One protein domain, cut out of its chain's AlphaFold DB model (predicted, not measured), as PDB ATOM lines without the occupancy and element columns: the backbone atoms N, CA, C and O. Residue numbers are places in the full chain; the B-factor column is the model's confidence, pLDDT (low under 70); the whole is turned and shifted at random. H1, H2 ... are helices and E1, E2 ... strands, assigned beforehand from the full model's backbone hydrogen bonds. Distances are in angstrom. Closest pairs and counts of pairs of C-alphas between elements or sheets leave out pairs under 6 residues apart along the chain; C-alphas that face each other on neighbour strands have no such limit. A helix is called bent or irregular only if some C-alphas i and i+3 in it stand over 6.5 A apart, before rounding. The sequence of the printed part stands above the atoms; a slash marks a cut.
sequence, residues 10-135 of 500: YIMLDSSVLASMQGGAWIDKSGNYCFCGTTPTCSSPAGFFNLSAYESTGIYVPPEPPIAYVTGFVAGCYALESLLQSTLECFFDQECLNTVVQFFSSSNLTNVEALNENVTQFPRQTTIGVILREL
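What this domain is: This is residues 10 to 135 of the 500 residues of the protein "Hypothetical protein" of Rotaria sp. Silwood2 (UniProt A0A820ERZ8). An antiparallel pair of strands, E3 and the sharply bent E4, sits in the middle, with the short helices H2, H3 and H4 packed along E4 and H5 packed on H2. Near the other strand, E3, lies the small hairpin E1 and E2, while residues 54 to 59, of which 54 to 57 belong to H1, and residues 13 to 18 of the first stretch stick out. The printed part has 126 residues, with four named strands and five named helices in the order E1 E2 E3 H1 E4 H2 H3 H4 H5, and two antiparallel sheets, E1 - E2 and E3 - E4. The class is mixed, helices and strands, with under half of the residues, 53, in named elements. The whole is loose, with a radius of gyration of the C-alphas of 18.2 A, and elongated, spanning 65 by 35 by 24 A.

How they stand to each other: E3, residues 43 to 48, and E4, residues 68 to 76, are antiparallel neighbours at 140 degrees, with N 44 and O 75 at 2.8 A and N 70 and O 46 at 2.9 A, within hydrogen-bond range. E4 bends by 104 degrees at residue 72. H2, residues 79 to 85, comes closest to E4 with the C-alphas of Ser 82 and Gly 76, 5.0 A apart. H3, residues 89 to 92, comes closest to E4 at the bend, with the C-alphas of Glu 89 and Gly 72 5.1 A apart. H4, residues 94 to 102, has its closest C-alphas to E4 at Cys 96 and Val 70, 6.4 A. H3 and H4 touch only at the corner by their link, and only just, with 3 pairs of C-alphas within 8 A; the closest are those of Cys 90 and Cys 96, 5.3 A. H5, residues 128 to 133, touches H2, about perpendicular at 81 degrees, with the C-alphas of Gly 129 and Leu 84 closest at 4.1 A. E1, residues 25 to 27, and E2, residues 33 to 35, form a hairpin, antiparallel at 131 degrees, with N 26 and O 34 at 2.8 A. The closest C-alphas of E1 and E3 are those of Ile 27 and Ser 44, 6.3 A. H1, residues 52 to 57, touches no helix. Every O i to N i+4 pair is within hydrogen-bond range in H2, H4 and H5; H1 has 0 of 2, and 0 of 3 O i to N i+3 pairs, and H3 is too short for an i+4 pair.

Where its parts are: E4 is 16.9 A long, from C-alpha 68 at (-24.103, -20.099, 3.146), and E3 is 15.2 A. H4, the longest helix, measures 12.3 A, and H5 ends at C-alpha 133 at (-26.574, -34.430, 29.477).

The domain as a whole: The two C-alphas farthest apart, those of Ser 15 and Asn 118, are 65.0 A apart. The printed part has no cut, and the link from H4 to H5, 25 residues, is long. The mean pLDDT of the printed part is 71.1, and residues 10 to 29, 36 to 38, 40, 50 to 65 and 105 to 111 are under 70.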
ATOM      1  N   TYR A  10     -32.072   0.811  19.189       34.25
ATOM      2  CA  TYR A  10     -32.800   1.943  18.615       34.25
ATOM      3  C   TYR A  10     -33.460   2.750  19.734       34.25
ATOM      4  O   TYR A  10     -34.239   2.202  20.513       34.25
ATOM      5  N   ILE A  11     -33.143   4.043  19.824       35.81
ATOM      6  CA  ILE A  11     -33.808   4.985  20.736       35.81
ATOM      7  C   ILE A  11     -34.528   6.033  19.890       35.81
ATOM      8  O   ILE A  11     -33.886   6.789  19.163       35.81
ATOM      9  N   MET A  12     -35.860   6.078  19.991       31.25
ATOM     10  CA  MET A  12     -36.653   7.200  19.486       31.25
ATOM     11  C   MET A  12     -36.503   8.382  20.443       31.25
ATOM     12  O   MET A  12     -36.837   8.272  21.623       31.25
ATOM     13  N   LEU A  13     -36.012   9.510  19.939       33.38
ATOM     14  CA  LEU A  13     -36.067  10.785  20.645       33.38
ATOM     15  C   LEU A  13     -37.250  11.573  20.086       33.38
ATOM     16  O   LEU A  13     -37.105  12.284  19.096       33.38
ATOM     17  N   ASP A  14     -38.413  11.440  20.721       30.95
ATOM     18  CA  ASP A  14     -39.484  12.424  20.583       30.95
ATOM     19  C   ASP A  14     -39.708  13.117  21.930       30.95
ATOM     20  O   ASP A  14     -39.636  12.511  23.000       30.95
ATOM     21  N   SER A  15     -39.963  14.416  21.863       38.06
ATOM     22  CA  SER A  15     -40.024  15.387  22.959       38.06
ATOM     23  C   SER A  15     -41.127  15.146  24.004       38.06
ATOM     24  O   SER A  15     -41.339  15.994  24.870       38.06
ATOM     25  N   SER A  16     -41.829  14.007  23.968       38.72
ATOM     26  CA  SER A  16     -42.959  13.755  24.869       38.72
ATOM     27  C   SER A  16     -43.228  12.310  25.319       38.72
ATOM     28  O   SER A  16     -44.084  12.151  26.186       38.72
ATOM     29  N   VAL A  17     -42.532  11.254  24.863       34.25
ATOM     30  CA  VAL A  17     -42.828   9.874  25.327       34.25
ATOM     31  C   VAL A  17     -41.591   8.959  25.323       34.25
ATOM     32  O   VAL A  17     -40.858   8.896  24.346       34.25
ATOM     33  N   LEU A  18     -41.406   8.255  26.450       30.95
ATOM     34  CA  LEU A  18     -40.688   6.989  26.699       30.95
ATOM     35  C   LEU A  18     -39.807   6.439  25.556       30.95
ATOM     36  O   LEU A  18     -40.305   6.026  24.511       30.95
ATOM     37  N   ALA A  19     -38.506   6.285  25.827       34.16
ATOM     38  CA  ALA A  19     -37.600   5.506  24.987       34.16
ATOM     39  C   ALA A  19     -38.147   4.077  24.779       34.16
ATOM     40  O   ALA A  19     -38.180   3.270  25.707       34.16
ATOM     41  N   SER A  20     -38.577   3.765  23.556       35.03
ATOM     42  CA  SER A  20     -38.991   2.420  23.151       35.03
ATOM     43  C   SER A  20     -37.780   1.672  22.596       35.03
ATOM     44  O   SER A  20     -37.386   1.902  21.453       35.03
ATOM     45  N   MET A  21     -37.212   0.756  23.383       39.22
ATOM     46  CA  MET A  21     -36.219  -0.204  22.897       39.22
ATOM     47  C   MET A  21     -36.937  -1.249  22.026       39.22
ATOM     48  O   MET A  21     -37.589  -2.146  22.557       39.22
ATOM     49  N   GLN A  22     -36.842  -1.151  20.698       41.91
ATOM     50  CA  GLN A  22     -37.262  -2.245  19.814       41.91
ATOM     51  C   GLN A  22     -36.061  -3.152  19.535       41.91
ATOM     52  O   GLN A  22     -35.086  -2.737  18.911       41.91
ATOM     53  N   GLY A  23     -36.114  -4.386  20.041       47.88
ATOM     54  CA  GLY A  23     -35.163  -5.431  19.667       47.88
ATOM     55  C   GLY A  23     -35.438  -5.915  18.243       47.88
ATOM     56  O   GLY A  23     -36.597  -5.998  17.839       47.88
ATOM     57  N   GLY A  24     -34.389  -6.245  17.487       53.44
ATOM     58  CA  GLY A  24     -34.543  -6.841  16.159       53.44
ATOM     59  C   GLY A  24     -35.381  -8.123  16.218       53.44
ATOM     60  O   GLY A  24     -35.177  -8.958  17.104       53.44
ATOM     61  N   ALA A  25     -36.336  -8.262  15.298       56.53
ATOM     62  CA  ALA A  25     -37.129  -9.476  15.152       56.53
ATOM     63  C   ALA A  25     -36.300 -10.549  14.430       56.53
ATOM     64  O   ALA A  25     -35.700 -10.281  13.389       56.53
ATOM     65  N   TRP A  26     -36.274 -11.755  14.983       62.34
ATOM     66  CA  TRP A  26     -35.691 -12.941  14.361       62.34
ATOM     67  C   TRP A  26     -36.803 -13.760  13.718       62.34
ATOM     68  O   TRP A  26     -37.946 -13.697  14.159       62.34
ATOM     69  N   ILE A  27     -36.474 -14.542  12.695       64.56
ATOM     70  CA  ILE A  27     -37.390 -15.539  12.142       64.56
ATOM     71  C   ILE A  27     -36.952 -16.897  12.684       64.56
ATOM     72  O   ILE A  27     -35.806 -17.303  12.481       64.56
ATOM     73  N   ASP A  28     -37.840 -17.570  13.410       67.56
ATOM     74  CA  ASP A  28     -37.566 -18.898  13.948       67.56
ATOM     75  C   ASP A  28     -37.543 -19.977  12.850       67.56
ATOM     76  O   ASP A  28     -37.875 -19.744  11.685       67.56
ATOM     77  N   LYS A  29     -37.173 -21.207  13.222       63.69
ATOM     78  CA  LYS A  29     -37.189 -22.371  12.314       63.69
ATOM     79  C   LYS A  29     -38.563 -22.655  11.682       63.69
ATOM     80  O   LYS A  29     -38.622 -23.364  10.681       63.69
ATOM     81  N   SER A  30     -39.650 -22.150  12.261       70.00
ATOM     82  CA  SER A  30     -41.023 -22.304  11.770       70.00
ATOM     83  C   SER A  30     -41.476 -21.141  10.881       70.00
ATOM     84  O   SER A  30     -42.610 -21.155  10.406       70.00
ATOM     85  N   GLY A  31     -40.607 -20.160  10.623       70.62
ATOM     86  CA  GLY A  31     -40.924 -18.988   9.813       70.62
ATOM     87  C   GLY A  31     -41.660 -17.882  10.577       70.62
ATOM     88  O   GLY A  31     -42.126 -16.933   9.949       70.62
ATOM     89  N   ASN A  32     -41.771 -17.975  11.905       74.69
ATOM     90  CA  ASN A  32     -42.459 -16.977  12.723       74.69
ATOM     91  C   ASN A  32     -41.490 -15.927  13.259       74.69
ATOM     92  O   ASN A  32     -40.345 -16.226  13.594       74.69
ATOM     93  N   TYR A  33     -41.985 -14.700  13.429       71.75
ATOM     94  CA  TYR A  33     -41.244 -13.669  14.146       71.75
ATOM     95  C   TYR A  33     -41.101 -14.033  15.627       71.75
ATOM     96  O   TYR A  33     -42.092 -14.268  16.321       71.75
ATOM     97  N   CYS A  34     -39.872 -14.018  16.128       71.56
ATOM     98  CA  CYS A  34     -39.548 -14.163  17.535       71.56
ATOM     99  C   CYS A  34     -38.599 -13.054  17.996       71.56
ATOM    100  O   CYS A  34     -37.776 -12.540  17.240       71.56
ATOM    101  N   PHE A  35     -38.738 -12.652  19.257       70.94
ATOM    102  CA  PHE A  35     -37.966 -11.563  19.845       70.94
ATOM    103  C   PHE A  35     -37.179 -12.086  21.036       70.94
ATOM    104  O   PHE A  35     -37.750 -12.682  21.949       70.94
ATOM    105  N   CYS A  36     -35.881 -11.789  21.088       67.44
ATOM    106  CA  CYS A  36     -35.034 -12.212  22.202       67.44
ATOM    107  C   CYS A  36     -35.445 -11.624  23.557       67.44
ATOM    108  O   CYS A  36     -35.115 -12.195  24.591       67.44
ATOM    109  N   GLY A  37     -36.195 -10.515  23.561       63.25
ATOM    110  CA  GLY A  37     -36.746  -9.930  24.785       63.25
ATOM    111  C   GLY A  37     -37.902 -10.725  25.402       63.25
ATOM    112  O   GLY A  37     -38.129 -10.611  26.601       63.25
ATOM    113  N   THR A  38     -38.627 -11.530  24.617       68.81
ATOM    114  CA  THR A  38     -39.794 -12.302  25.091       68.81
ATOM    115  C   THR A  38     -39.570 -13.807  25.042       68.81
ATOM    116  O   THR A  38     -40.144 -14.542  25.840       68.81
ATOM    117  N   THR A  39     -38.739 -14.271  24.111       72.19
ATOM    118  CA  THR A  39     -38.560 -15.687  23.803       72.19
ATOM    119  C   THR A  39     -37.063 -16.007  23.795       72.19
ATOM    120  O   THR A  39     -36.429 -15.929  22.745       72.19
ATOM    121  N   PRO A  40     -36.461 -16.370  24.942       69.12
ATOM    122  CA  PRO A  40     -35.012 -16.586  25.045       69.12
ATOM    123  C   PRO A  40     -34.518 -17.805  24.248       69.12
ATOM    124  O   PRO A  40     -33.341 -17.888  23.911       69.12
ATOM    125  N   THR A  41     -35.416 -18.737  23.922       75.31
ATOM    126  CA  THR A  41     -35.143 -19.936  23.114       75.31
ATOM    127  C   THR A  41     -35.257 -19.698  21.608       75.31
ATOM    128  O   THR A  41     -34.998 -20.621  20.838       75.31
ATOM    129  N   CYS A  42     -35.642 -18.487  21.191       78.62
ATOM    130  CA  CYS A  42     -35.765 -18.079  19.795       78.62
ATOM    131  C   CYS A  42     -34.455 -18.335  19.045       78.62
ATOM    132  O   CYS A  42     -33.372 -17.922  19.482       78.62
ATOM    133  N   SER A  43     -34.568 -19.068  17.938       79.69
ATOM    134  CA  SER A  43     -33.416 -19.553  17.205       79.69
ATOM    135  C   SER A  43     -33.708 -19.764  15.722       79.69
ATOM    136  O   SER A  43     -34.811 -20.152  15.329       79.69
ATOM    137  N   SER A  44     -32.702 -19.508  14.895       77.56
ATOM    138  CA  SER A  44     -32.728 -19.635  13.442       77.56
ATOM    139  C   SER A  44     -31.560 -20.511  12.975       77.56
ATOM    140  O   SER A  44     -30.568 -20.659  13.696       77.56
ATOM    141  N   PRO A  45     -31.619 -21.100  11.769       80.25
ATOM    142  CA  PRO A  45     -30.445 -21.734  11.173       80.25
ATOM    143  C   PRO A  45     -29.260 -20.759  11.138       80.25
ATOM    144  O   PRO A  45     -29.427 -19.584  10.800       80.25
ATOM    145  N   ALA A  46     -28.070 -21.225  11.516       83.31
ATOM    146  CA  ALA A  46     -26.867 -20.407  11.451       83.31
ATOM    147  C   ALA A  46     -26.336 -20.335  10.011       83.31
ATOM    148  O   ALA A  46     -26.379 -21.314   9.266       83.31
ATOM    149  N   GLY A  47     -25.775 -19.186   9.640       80.88
ATOM    150  CA  GLY A  47     -25.167 -18.988   8.329       80.88
ATOM    151  C   GLY A  47     -24.274 -17.752   8.261       80.88
ATOM    152  O   GLY A  47     -24.148 -16.999   9.230       80.88
ATOM    153  N   PHE A  48     -23.639 -17.570   7.109       79.00
ATOM    154  CA  PHE A  48     -22.837 -16.402   6.758       79.00
ATOM    155  C   PHE A  48     -23.676 -15.433   5.925       79.00
ATOM    156  O   PHE A  48     -24.328 -15.850   4.974       79.00
ATOM    157  N   PHE A  49     -23.655 -14.145   6.262       72.88
ATOM    158  CA  PHE A  49     -24.473 -13.112   5.619       72.88
ATOM    159  C   PHE A  49     -23.601 -12.088   4.892       72.88
ATOM    160  O   PHE A  49     -22.437 -11.890   5.248       72.88
ATOM    161  N   ASN A  50     -24.169 -11.430   3.881       67.12
ATOM    162  CA  ASN A  50     -23.479 -10.377   3.147       67.12
ATOM    163  C   ASN A  50     -23.523  -9.063   3.937       67.12
ATOM    164  O   ASN A  50     -24.594  -8.515   4.175       67.12
ATOM    165  N   LEU A  51     -22.361  -8.540   4.334       59.25
ATOM    166  CA  LEU A  51     -22.277  -7.299   5.114       59.25
ATOM    167  C   LEU A  51     -22.448  -6.027   4.257       59.25
ATOM    168  O   LEU A  51     -22.714  -4.957   4.794       59.25
ATOM    169  N   SER A  52     -22.326  -6.121   2.928       55.06
ATOM    170  CA  SER A  52     -22.301  -4.944   2.037       55.06
ATOM    171  C   SER A  52     -23.633  -4.174   1.954       55.06
ATOM    172  O   SER A  52     -23.638  -2.954   1.771       55.06
ATOM    173  N   ALA A  53     -24.775  -4.842   2.158       49.22
ATOM    174  CA  ALA A  53     -26.085  -4.186   2.256       49.22
ATOM    175  C   ALA A  53     -26.236  -3.361   3.552       49.22
ATOM    176  O   ALA A  53     -26.883  -2.310   3.563       49.22
ATOM    177  N   TYR A  54     -25.579  -3.796   4.634       47.78
ATOM    178  CA  TYR A  54     -25.586  -3.124   5.935       47.78
ATOM    179  C   TYR A  54     -24.741  -1.843   5.930       47.78
ATOM    180  O   TYR A  54     -25.181  -0.807   6.427       47.78
ATOM    181  N   GLU A  55     -23.555  -1.887   5.321       44.28
ATOM    182  CA  GLU A  55     -22.616  -0.755   5.274       44.28
ATOM    183  C   GLU A  55     -23.147   0.452   4.481       44.28
ATOM    184  O   GLU A  55     -22.749   1.585   4.744       44.28
ATOM    185  N   SER A  56     -24.064   0.232   3.533       45.12
ATOM    186  CA  SER A  56     -24.594   1.288   2.657       45.12
ATOM    187  C   SER A  56     -25.853   1.982   3.189       45.12
ATOM    188  O   SER A  56     -26.096   3.140   2.852       45.12
ATOM    189  N   THR A  57     -26.652   1.306   4.016       46.38
ATOM    190  CA  THR A  57     -27.967   1.806   4.463       46.38
ATOM    191  C   THR A  57     -28.074   1.989   5.975       46.38
ATOM    192  O   THR A  57     -28.990   2.665   6.439       46.38
ATOM    193  N   GLY A  58     -27.161   1.400   6.758       47.31
ATOM    194  CA  GLY A  58     -27.229   1.388   8.222       47.31
ATOM    195  C   GLY A  58     -28.420   0.603   8.786       47.31
ATOM    196  O   GLY A  58     -28.643   0.628   9.995       47.31
ATOM    197  N   ILE A  59     -29.188  -0.085   7.932       47.59
ATOM    198  CA  ILE A  59     -30.383  -0.839   8.302       47.59
ATOM    199  C   ILE A  59     -30.224  -2.258   7.757       47.59
ATOM    200  O   ILE A  59     -30.257  -2.484   6.551       47.59
ATOM    201  N   TYR A  60     -30.094  -3.236   8.654       48.38
ATOM    202  CA  TYR A  60     -30.329  -4.629   8.286       48.38
ATOM    203  C   TYR A  60     -31.845  -4.839   8.251       48.38
ATOM    204  O   TYR A  60     -32.483  -4.834   9.304       48.38
ATOM    205  N   VAL A  61     -32.434  -4.963   7.060       50.78
ATOM    206  CA  VAL A  61     -33.851  -5.319   6.905       50.78
ATOM    207  C   VAL A  61     -33.922  -6.836   6.708       50.78
ATOM    208  O   VAL A  61     -33.735  -7.303   5.586       50.78
ATOM    209  N   PRO A  62     -34.150  -7.644   7.762       51.66
ATOM    210  CA  PRO A  62     -34.506  -9.039   7.550       51.66
ATOM    211  C   PRO A  62     -35.795  -9.119   6.707       51.66
ATOM    212  O   PRO A  62     -36.674  -8.267   6.871       51.66
ATOM    213  N   PRO A  63     -35.952 -10.132   5.835       53.72
ATOM    214  CA  PRO A  63     -35.103 -11.313   5.699       53.72
ATOM    215  C   PRO A  63     -34.194 -11.268   4.459       53.72
ATOM    216  O   PRO A  63     -34.673 -11.386   3.334       53.72
ATOM    217  N   GLU A  64     -32.875 -11.219   4.656       59.72
ATOM    218  CA  GLU A  64     -31.930 -11.665   3.625       59.72
ATOM    219  C   GLU A  64     -31.509 -13.113   3.922       59.72
ATOM    220  O   GLU A  64     -31.108 -13.410   5.052       59.72
ATOM    221  N   PRO A  65     -31.599 -14.039   2.950       65.19
ATOM    222  CA  PRO A  65     -31.082 -15.387   3.138       65.19
ATOM    223  C   PRO A  65     -29.550 -15.346   3.301       65.19
ATOM    224  O   PRO A  65     -28.884 -14.547   2.638       65.19
ATOM    225  N   PRO A  66     -28.960 -16.201   4.158       71.69
ATOM    226  CA  PRO A  66     -27.512 -16.294   4.267       71.69
ATOM    227  C   PRO A  66     -26.901 -16.769   2.944       71.69
ATOM    228  O   PRO A  66     -27.477 -17.586   2.227       71.69
ATOM    229  N   ILE A  67     -25.691 -16.286   2.659       79.50
ATOM    230  CA  ILE A  67     -24.847 -16.708   1.533       79.50
ATOM    231  C   ILE A  67     -24.540 -18.206   1.638       79.50
ATOM    232  O   ILE A  67     -24.487 -18.906   0.631       79.50
ATOM    233  N   ALA A  68     -24.336 -18.693   2.862       80.94
ATOM    234  CA  ALA A  68     -24.103 -20.099   3.146       80.94
ATOM    235  C   ALA A  68     -24.649 -20.459   4.529       80.94
ATOM    236  O   ALA A  68     -24.406 -19.742   5.501       80.94
ATOM    237  N   TYR A  69     -25.363 -21.578   4.622       82.88
ATOM    238  CA  TYR A  69     -25.792 -22.150   5.896       82.88
ATOM    239  C   TYR A  69     -24.688 -23.029   6.488       82.88
ATOM    240  O   TYR A  69     -23.897 -23.622   5.759       82.88
ATOM    241  N   VAL A  70     -24.663 -23.141   7.813       87.56
ATOM    242  CA  VAL A  70     -23.816 -24.101   8.526       87.56
ATOM    243  C   VAL A  70     -24.727 -25.184   9.094       87.56
ATOM    244  O   VAL A  70     -25.415 -24.963  10.090       87.56
ATOM    245  N   THR A  71     -24.771 -26.340   8.432       89.38
ATOM    246  CA  THR A  71     -25.673 -27.450   8.778       89.38
ATOM    247  C   THR A  71     -25.516 -27.868  10.239       89.38
ATOM    248  O   THR A  71     -24.409 -27.939  10.768       89.38
ATOM    249  N   GLY A  72     -26.636 -28.114  10.917       86.94
ATOM    250  CA  GLY A  72     -26.656 -28.470  12.336       86.94
ATOM    251  C   GLY A  72     -26.428 -27.305  13.301       86.94
ATOM    252  O   GLY A  72     -26.858 -27.375  14.450       86.94
ATOM    253  N   PHE A  73     -25.837 -26.193  12.857       88.50
ATOM    254  CA  PHE A  73     -25.653 -25.021  13.700       88.50
ATOM    255  C   PHE A  73     -26.888 -24.131  13.729       88.50
ATOM    256  O   PHE A  73     -27.561 -23.866  12.731       88.50
ATOM    257  N   VAL A  74     -27.146 -23.619  14.920       84.94
ATOM    258  CA  VAL A  74     -28.260 -22.742  15.230       84.94
ATOM    259  C   VAL A  74     -27.693 -21.432  15.767       84.94
ATOM    260  O   VAL A  74     -26.761 -21.424  16.569       84.94
ATOM    261  N   ALA A  75     -28.242 -20.318  15.296       78.25
ATOM    262  CA  ALA A  75     -28.043 -18.997  15.872       78.25
ATOM    263  C   ALA A  75     -29.278 -18.634  16.698       78.25
ATOM    264  O   ALA A  75     -30.383 -19.078  16.405       78.25
ATOM    265  N   GLY A  76     -29.111 -17.835  17.739       72.94
ATOM    266  CA  GLY A  76     -30.205 -17.520  18.640       72.94
ATOM    267  C   GLY A  76     -29.809 -16.497  19.685       72.94
ATOM    268  O   GLY A  76     -28.709 -15.938  19.675       72.94
ATOM    269  N   CYS A  77     -30.738 -16.250  20.599       70.19
ATOM    270  CA  CYS A  77     -30.665 -15.127  21.527       70.19
ATOM    271  C   CYS A  77     -29.543 -15.207  22.557       70.19
ATOM    272  O   CYS A  77     -29.153 -14.169  23.083       70.19
ATOM    273  N   TYR A  78     -29.015 -16.397  22.838       70.62
ATOM    274  CA  TYR A  78     -27.861 -16.595  23.710       70.62
ATOM    275  C   TYR A  78     -26.919 -17.619  23.098       70.62
ATOM    276  O   TYR A  78     -27.364 -18.624  22.543       70.62
ATOM    277  N   ALA A  79     -25.614 -17.391  23.242       72.06
ATOM    278  CA  ALA A  79     -24.580 -18.273  22.700       72.06
ATOM    279  C   ALA A  79     -24.753 -19.726  23.163       72.06
ATOM    280  O   ALA A  79     -24.720 -20.650  22.356       72.06
ATOM    281  N   LEU A  80     -24.974 -19.904  24.471       75.69
ATOM    282  CA  LEU A  80     -25.126 -21.215  25.091       75.69
ATOM    283  C   LEU A  80     -26.407 -21.910  24.628       75.69
ATOM    284  O   LEU A  80     -26.338 -23.052  24.198       75.69
ATOM    285  N   GLU A  81     -27.551 -21.225  24.652       78.44
ATOM    286  CA  GLU A  81     -28.821 -21.798  24.182       78.44
ATOM    287  C   GLU A  81     -28.745 -22.206  22.709       78.44
ATOM    288  O   GLU A  81     -29.155 -23.302  22.335       78.44
ATOM    289  N   SER A  82     -28.134 -21.358  21.881       81.00
ATOM    290  CA  SER A  82     -27.923 -21.638  20.459       81.00
ATOM    291  C   SER A  82     -27.028 -22.860  20.259       81.00
ATOM    292  O   SER A  82     -27.329 -23.721  19.435       81.00
ATOM    293  N   LEU A  83     -25.959 -22.983  21.054       84.38
ATOM    294  CA  LEU A  83     -25.068 -24.139  21.030       84.38
ATOM    295  C   LEU A  83     -25.790 -25.412  21.479       84.38
ATOM    296  O   LEU A  83     -25.707 -26.422  20.796       84.38
ATOM    297  N   LEU A  84     -26.534 -25.369  22.587       87.81
ATOM    298  CA  LEU A  84     -27.267 -26.526  23.107       87.81
ATOM    299  C   LEU A  84     -28.335 -27.025  22.127       87.81
ATOM    300  O   LEU A  84     -28.589 -28.227  22.085       87.81
ATOM    301  N   GLN A  85     -28.933 -26.123  21.343       87.06
ATOM    302  CA  GLN A  85     -29.876 -26.444  20.266       87.06
ATOM    303  C   GLN A  85     -29.196 -26.856  18.949       87.06
ATOM    304  O   GLN A  85     -29.874 -27.385  18.063       87.06
ATOM    305  N   SER A  86     -27.894 -26.601  18.801       91.38
ATOM    306  CA  SER A  86     -27.107 -27.024  17.643       91.38
ATOM    307  C   SER A  86     -26.760 -28.508  17.737       91.38
ATOM    308  O   SER A  86     -26.759 -29.100  18.817       91.38
ATOM    309  N   THR A  87     -26.437 -29.110  16.603       93.69
ATOM    310  CA  THR A  87     -25.911 -30.468  16.471       93.69
ATOM    311  C   THR A  87     -24.457 -30.406  15.996       93.69
ATOM    312  O   THR A  87     -23.963 -29.352  15.589       93.69
ATOM    313  N   LEU A  88     -23.746 -31.533  16.058       91.56
ATOM    314  CA  LEU A  88     -22.374 -31.632  15.548       91.56
ATOM    315  C   LEU A  88     -22.319 -32.053  14.069       91.56
ATOM    316  O   LEU A  88     -21.241 -32.371  13.580       91.56
ATOM    317  N   GLU A  89     -23.447 -32.034  13.346       92.69
ATOM    318  CA  GLU A  89     -23.563 -32.523  11.958       92.69
ATOM    319  C   GLU A  89     -22.469 -31.984  11.034       92.69
ATOM    320  O   GLU A  89     -21.827 -32.773  10.345       92.69
ATOM    321  N   CYS A  90     -22.208 -30.672  11.071       91.00
ATOM    322  CA  CYS A  90     -21.172 -30.053  10.243       91.00
ATOM    323  C   CYS A  90     -19.787 -30.673  10.463       91.00
ATOM    324  O   CYS A  90     -19.023 -30.789   9.521       91.00
ATOM    325  N   PHE A  91     -19.450 -31.103  11.684       90.50
ATOM    326  CA  PHE A  91     -18.133 -31.677  11.978       90.50
ATOM    327  C   PHE A  91     -17.930 -33.073  11.392       90.50
ATOM    328  O   PHE A  91     -16.789 -33.506  11.278       90.50
ATOM    329  N   PHE A  92     -19.003 -33.764  11.014       91.06
ATOM    330  CA  PHE A  92     -18.960 -35.046  10.309       91.06
ATOM    331  C   PHE A  92     -19.120 -34.870   8.786       91.06
ATOM    332  O   PHE A  92     -19.204 -35.849   8.050       91.06
ATOM    333  N   ASP A  93     -19.177 -33.626   8.300       91.62
ATOM    334  CA  ASP A  93     -19.378 -33.288   6.895       91.62
ATOM    335  C   ASP A  93     -18.234 -32.398   6.388       91.62
ATOM    336  O   ASP A  93     -18.106 -31.221   6.737       91.62
ATOM    337  N   GLN A  94     -17.394 -32.965   5.521       90.56
ATOM    338  CA  GLN A  94     -16.239 -32.263   4.972       90.56
ATOM    339  C   GLN A  94     -16.633 -31.037   4.132       90.56
ATOM    340  O   GLN A  94     -15.906 -30.044   4.133       90.56
ATOM    341  N   GLU A  95     -17.763 -31.069   3.422       90.00
ATOM    342  CA  GLU A  95     -18.230 -29.946   2.602       90.00
ATOM    343  C   GLU A  95     -18.686 -28.778   3.484       90.00
ATOM    344  O   GLU A  95     -18.324 -27.618   3.243       90.00
ATOM    345  N   CYS A  96     -19.399 -29.089   4.568       89.06
ATOM    346  CA  CYS A  96     -19.774 -28.098   5.569       89.06
ATOM    347  C   CYS A  96     -18.537 -27.459   6.225       89.06
ATOM    348  O   CYS A  96     -18.440 -26.230   6.298       89.06
ATOM    349  N   LEU A  97     -17.549 -28.265   6.635       87.69
ATOM    350  CA  LEU A  97     -16.291 -27.757   7.196       87.69
ATOM    351  C   LEU A  97     -15.534 -26.865   6.211       87.69
ATOM    352  O   LEU A  97     -15.078 -25.785   6.590       87.69
ATOM    353  N   ASN A  98     -15.447 -27.270   4.942       86.81
ATOM    354  CA  ASN A  98     -14.801 -26.478   3.897       86.81
ATOM    355  C   ASN A  98     -15.489 -25.116   3.730       86.81
ATOM    356  O   ASN A  98     -14.809 -24.095   3.619       86.81
ATOM    357  N   THR A  99     -16.825 -25.089   3.782       83.25
ATOM    358  CA  THR A  99     -17.620 -23.855   3.725       83.25
ATOM    359  C   THR A  99     -17.274 -22.939   4.892       83.25
ATOM    360  O   THR A  99     -16.973 -21.767   4.688       83.25
ATOM    361  N   VAL A 100     -17.226 -23.468   6.119       83.75
ATOM    362  CA  VAL A 100     -16.840 -22.686   7.305       83.75
ATOM    363  C   VAL A 100     -15.425 -22.120   7.153       83.75
ATOM    364  O   VAL A 100     -15.228 -20.925   7.365       83.75
ATOM    365  N   VAL A 101     -14.450 -22.936   6.745       83.12
ATOM    366  CA  VAL A 101     -13.041 -22.524   6.598       83.12
ATOM    367  C   VAL A 101     -12.873 -21.402   5.567       83.12
ATOM    368  O   VAL A 101     -12.106 -20.468   5.809       83.12
ATOM    369  N   GLN A 102     -13.619 -21.435   4.457       81.75
ATOM    370  CA  GLN A 102     -13.562 -20.395   3.422       81.75
ATOM    371  C   GLN A 102     -13.866 -18.991   3.966       81.75
ATOM    372  O   GLN A 102     -13.192 -18.037   3.577       81.75
ATOM    373  N   PHE A 103     -14.811 -18.852   4.900       76.12
ATOM    374  CA  PHE A 103     -15.186 -17.555   5.481       76.12
ATOM    375  C   PHE A 103     -14.212 -17.032   6.554       76.12
ATOM    376  O   PHE A 103     -14.318 -15.874   6.955       76.12
ATOM    377  N   PHE A 104     -13.243 -17.838   7.005       71.75
ATOM    378  CA  PHE A 104     -12.231 -17.449   8.005       71.75
ATOM    379  C   PHE A 104     -10.803 -17.374   7.436       71.75
ATOM    380  O   PHE A 104      -9.836 -17.281   8.192       71.75
ATOM    381  N   SER A 105     -10.663 -17.352   6.107       56.69
ATOM    382  CA  SER A 105      -9.433 -17.489   5.299       56.69
ATOM    383  C   SER A 105      -8.284 -16.485   5.554       56.69
ATOM    384  O   SER A 105      -7.268 -16.522   4.867       56.69
ATOM    385  N   SER A 106      -8.373 -15.647   6.592       56.41
ATOM    386  CA  SER A 106      -7.234 -14.905   7.164       56.41
ATOM    387  C   SER A 106      -6.272 -15.773   7.997       56.41
ATOM    388  O   SER A 106      -5.150 -15.355   8.277       56.41
ATOM    389  N   SER A 107      -6.684 -16.980   8.396       55.41
ATOM    390  CA  SER A 107      -5.852 -17.936   9.137       55.41
ATOM    391  C   SER A 107      -5.326 -19.045   8.222       55.41
ATOM    392  O   SER A 107      -6.107 -19.628   7.475       55.41
ATOM    393  N   ASN A 108      -4.031 -19.382   8.330       56.47
ATOM    394  CA  ASN A 108      -3.365 -20.538   7.700       56.47
ATOM    395  C   ASN A 108      -3.921 -21.888   8.222       56.47
ATOM    396  O   ASN A 108      -3.183 -22.708   8.765       56.47
ATOM    397  N   LEU A 109      -5.231 -22.113   8.127       62.41
ATOM    398  CA  LEU A 109      -5.885 -23.364   8.494       62.41
ATOM    399  C   LEU A 109      -5.782 -24.326   7.314       62.41
ATOM    400  O   LEU A 109      -6.696 -24.453   6.503       62.41
ATOM    401  N   THR A 110      -4.640 -24.993   7.199       59.41
ATOM    402  CA  THR A 110      -4.488 -26.139   6.303       59.41
ATOM    403  C   THR A 110      -4.796 -27.416   7.082       59.41
ATOM    404  O   THR A 110      -4.181 -27.641   8.123       59.41
ATOM    405  N   ASN A 111      -5.690 -28.253   6.543       69.75
ATOM    406  CA  ASN A 111      -6.021 -29.617   7.001       69.75
ATOM    407  C   ASN A 111      -7.031 -29.718   8.164       69.75
ATOM    408  O   ASN A 111      -6.713 -30.242   9.228       69.75
ATOM    409  N   VAL A 112      -8.267 -29.252   7.952       81.00
ATOM    410  CA  VAL A 112      -9.403 -29.592   8.830       81.00
ATOM    411  C   VAL A 112     -10.144 -30.783   8.218       81.00
ATOM    412  O   VAL A 112     -10.761 -30.638   7.166       81.00
ATOM    413  N   GLU A 113     -10.064 -31.948   8.859       89.00
ATOM    414  CA  GLU A 113     -10.751 -33.175   8.430       89.00
ATOM    415  C   GLU A 113     -12.033 -33.410   9.238       89.00
ATOM    416  O   GLU A 113     -12.093 -33.113  10.436       89.00
ATOM    417  N   ALA A 114     -13.051 -33.957   8.574       90.19
ATOM    418  CA  ALA A 114     -14.290 -34.382   9.212       90.19
ATOM    419  C   ALA A 114     -14.056 -35.517  10.225       90.19
ATOM    420  O   ALA A 114     -13.207 -36.392  10.047       90.19
ATOM    421  N   LEU A 115     -14.842 -35.503  11.299       89.94
ATOM    422  CA  LEU A 115     -14.825 -36.513  12.348       89.94
ATOM    423  C   LEU A 115     -15.316 -37.872  11.827       89.94
ATOM    424  O   LEU A 115     -16.115 -37.960  10.897       89.94
ATOM    425  N   ASN A 116     -14.859 -38.947  12.472       86.25
ATOM    426  CA  ASN A 116     -15.261 -40.308  12.130       86.25
ATOM    427  C   ASN A 116     -16.529 -40.721  12.888       86.25
ATOM    428  O   ASN A 116     -16.515 -40.890  14.106       86.25
ATOM    429  N   GLU A 117     -17.610 -40.952  12.154       83.69
ATOM    430  CA  GLU A 117     -18.903 -41.369  12.707       83.69
ATOM    431  C   GLU A 117     -18.903 -42.763  13.316       83.69
ATOM    432  O   GLU A 117     -19.709 -43.046  14.194       83.69
ATOM    433  N   ASN A 118     -17.989 -43.635  12.892       84.38
ATOM    434  CA  ASN A 118     -17.970 -45.024  13.350       84.38
ATOM    435  C   ASN A 118     -17.508 -45.170  14.810       84.38
ATOM    436  O   ASN A 118     -17.479 -46.281  15.333       84.38
ATOM    437  N   VAL A 119     -17.085 -44.073  15.444       82.38
ATOM    438  CA  VAL A 119     -16.491 -44.060  16.788       82.38
ATOM    439  C   VAL A 119     -17.429 -43.440  17.828       82.38
ATOM    440  O   VAL A 119     -17.195 -43.618  19.020       82.38
ATOM    441  N   THR A 120     -18.495 -42.752  17.406       84.06
ATOM    442  CA  THR A 120     -19.435 -42.100  18.328       84.06
ATOM    443  C   THR A 120     -20.718 -42.908  18.497       84.06
ATOM    444  O   THR A 120     -21.239 -43.492  17.547       84.06
ATOM    445  N   GLN A 121     -21.252 -42.929  19.714       86.25
ATOM    446  CA  GLN A 121     -22.574 -43.470  20.007       86.25
ATOM    447  C   GLN A 121     -23.699 -42.469  19.713       86.25
ATOM    448  O   GLN A 121     -24.869 -42.851  19.691       86.25
ATOM    449  N   PHE A 122     -23.372 -41.187  19.519       88.12
ATOM    450  CA  PHE A 122     -24.357 -40.137  19.300       88.12
ATOM    451  C   PHE A 122     -24.696 -40.018  17.805       88.12
ATOM    452  O   PHE A 122     -23.811 -39.731  16.998       88.12
ATOM    453  N   PRO A 123     -25.973 -40.175  17.401       89.50
ATOM    454  CA  PRO A 123     -26.402 -39.871  16.035       89.50
ATOM    455  C   PRO A 123     -26.019 -38.444  15.619       89.50
ATOM    456  O   PRO A 123     -26.058 -37.544  16.460       89.50
ATOM    457  N   ARG A 124     -25.738 -38.197  14.330       86.88
ATOM    458  CA  ARG A 124     -25.299 -36.866  13.859       86.88
ATOM    459  C   ARG A 124     -26.261 -35.740  14.256       86.88
ATOM    460  O   ARG A 124     -25.804 -34.691  14.692       86.88
ATOM    461  N   GLN A 125     -27.576 -35.978  14.178       89.62
ATOM    462  CA  GLN A 125     -28.607 -34.991  14.539       89.62
ATOM    463  C   GLN A 125     -28.821 -34.831  16.052       89.62
ATOM    464  O   GLN A 125     -29.741 -34.137  16.494       89.62
ATOM    465  N   THR A 126     -28.000 -35.480  16.879       91.69
ATOM    466  CA  THR A 126     -28.072 -35.318  18.328       91.69
ATOM    467  C   THR A 126     -27.631 -33.911  18.691       91.69
ATOM    468  O   THR A 126     -26.525 -33.472  18.373       91.69
ATOM    469  N   THR A 127     -28.516 -33.187  19.374       93.69
ATOM    470  CA  THR A 127     -28.190 -31.846  19.862       93.69
ATOM    471  C   THR A 127     -27.068 -31.905  20.891       93.69
ATOM    472  O   THR A 127     -27.015 -32.813  21.722       93.69
ATOM    473  N   ILE A 128     -26.206 -30.894  20.897       90.25
ATOM    474  CA  ILE A 128     -25.120 -30.759  21.871       90.25
ATOM    475  C   ILE A 128     -25.684 -30.749  23.297       90.25
ATOM    476  O   ILE A 128     -25.056 -31.282  24.205       90.25
ATOM    477  N   GLY A 129     -26.896 -30.228  23.508       87.75
ATOM    478  CA  GLY A 129     -27.567 -30.299  24.804       87.75
ATOM    479  C   GLY A 129     -27.889 -31.723  25.271       87.75
ATOM    480  O   GLY A 129     -27.823 -31.985  26.470       87.75
ATOM    481  N   VAL A 130     -28.211 -32.653  24.364       88.12
ATOM    482  CA  VAL A 130     -28.360 -34.084  24.699       88.12
ATOM    483  C   VAL A 130     -26.993 -34.697  25.000       88.12
ATOM    484  O   VAL A 130     -26.841 -35.330  26.040       88.12
ATOM    485  N   ILE A 131     -25.994 -34.449  24.149       87.75
ATOM    486  CA  ILE A 131     -24.631 -34.976  24.328       87.75
ATOM    487  C   ILE A 131     -24.052 -34.525  25.679       87.75
ATOM    488  O   ILE A 131     -23.484 -35.324  26.420       87.75
ATOM    489  N   LEU A 132     -24.264 -33.259  26.051       85.69
ATOM    490  CA  LEU A 132     -23.844 -32.701  27.334       85.69
ATOM    491  C   LEU A 132     -24.558 -33.352  28.527       85.69
ATOM    492  O   LEU A 132     -23.927 -33.538  29.565       85.69
ATOM    493  N   ARG A 133     -25.848 -33.708  28.410       83.00
ATOM    494  CA  ARG A 133     -26.574 -34.430  29.477       83.00
ATOM    495  C   ARG A 133     -26.011 -35.826  29.712       83.00
ATOM    496  O   ARG A 133     -25.930 -36.251  30.858       83.00
ATOM    497  N   GLU A 134     -25.549 -36.472  28.650       84.06
ATOM    498  CA  GLU A 134     -24.798 -37.730  28.709       84.06
ATOM    499  C   GLU A 134     -23.294 -37.505  28.979       84.06
ATOM    500  O   GLU A 134     -22.484 -38.421  28.856       84.06
ATOM    501  N   LEU A 135     -22.902 -36.279  29.358       78.94
ATOM    502  CA  LEU A 135     -21.537 -35.867  29.701       78.94
ATOM    503  C   LEU A 135     -20.492 -36.136  28.605       78.94
ATOM    504  O   LEU A 135     -19.310 -36.270  28.919       78.94
TER     505      LEU A 135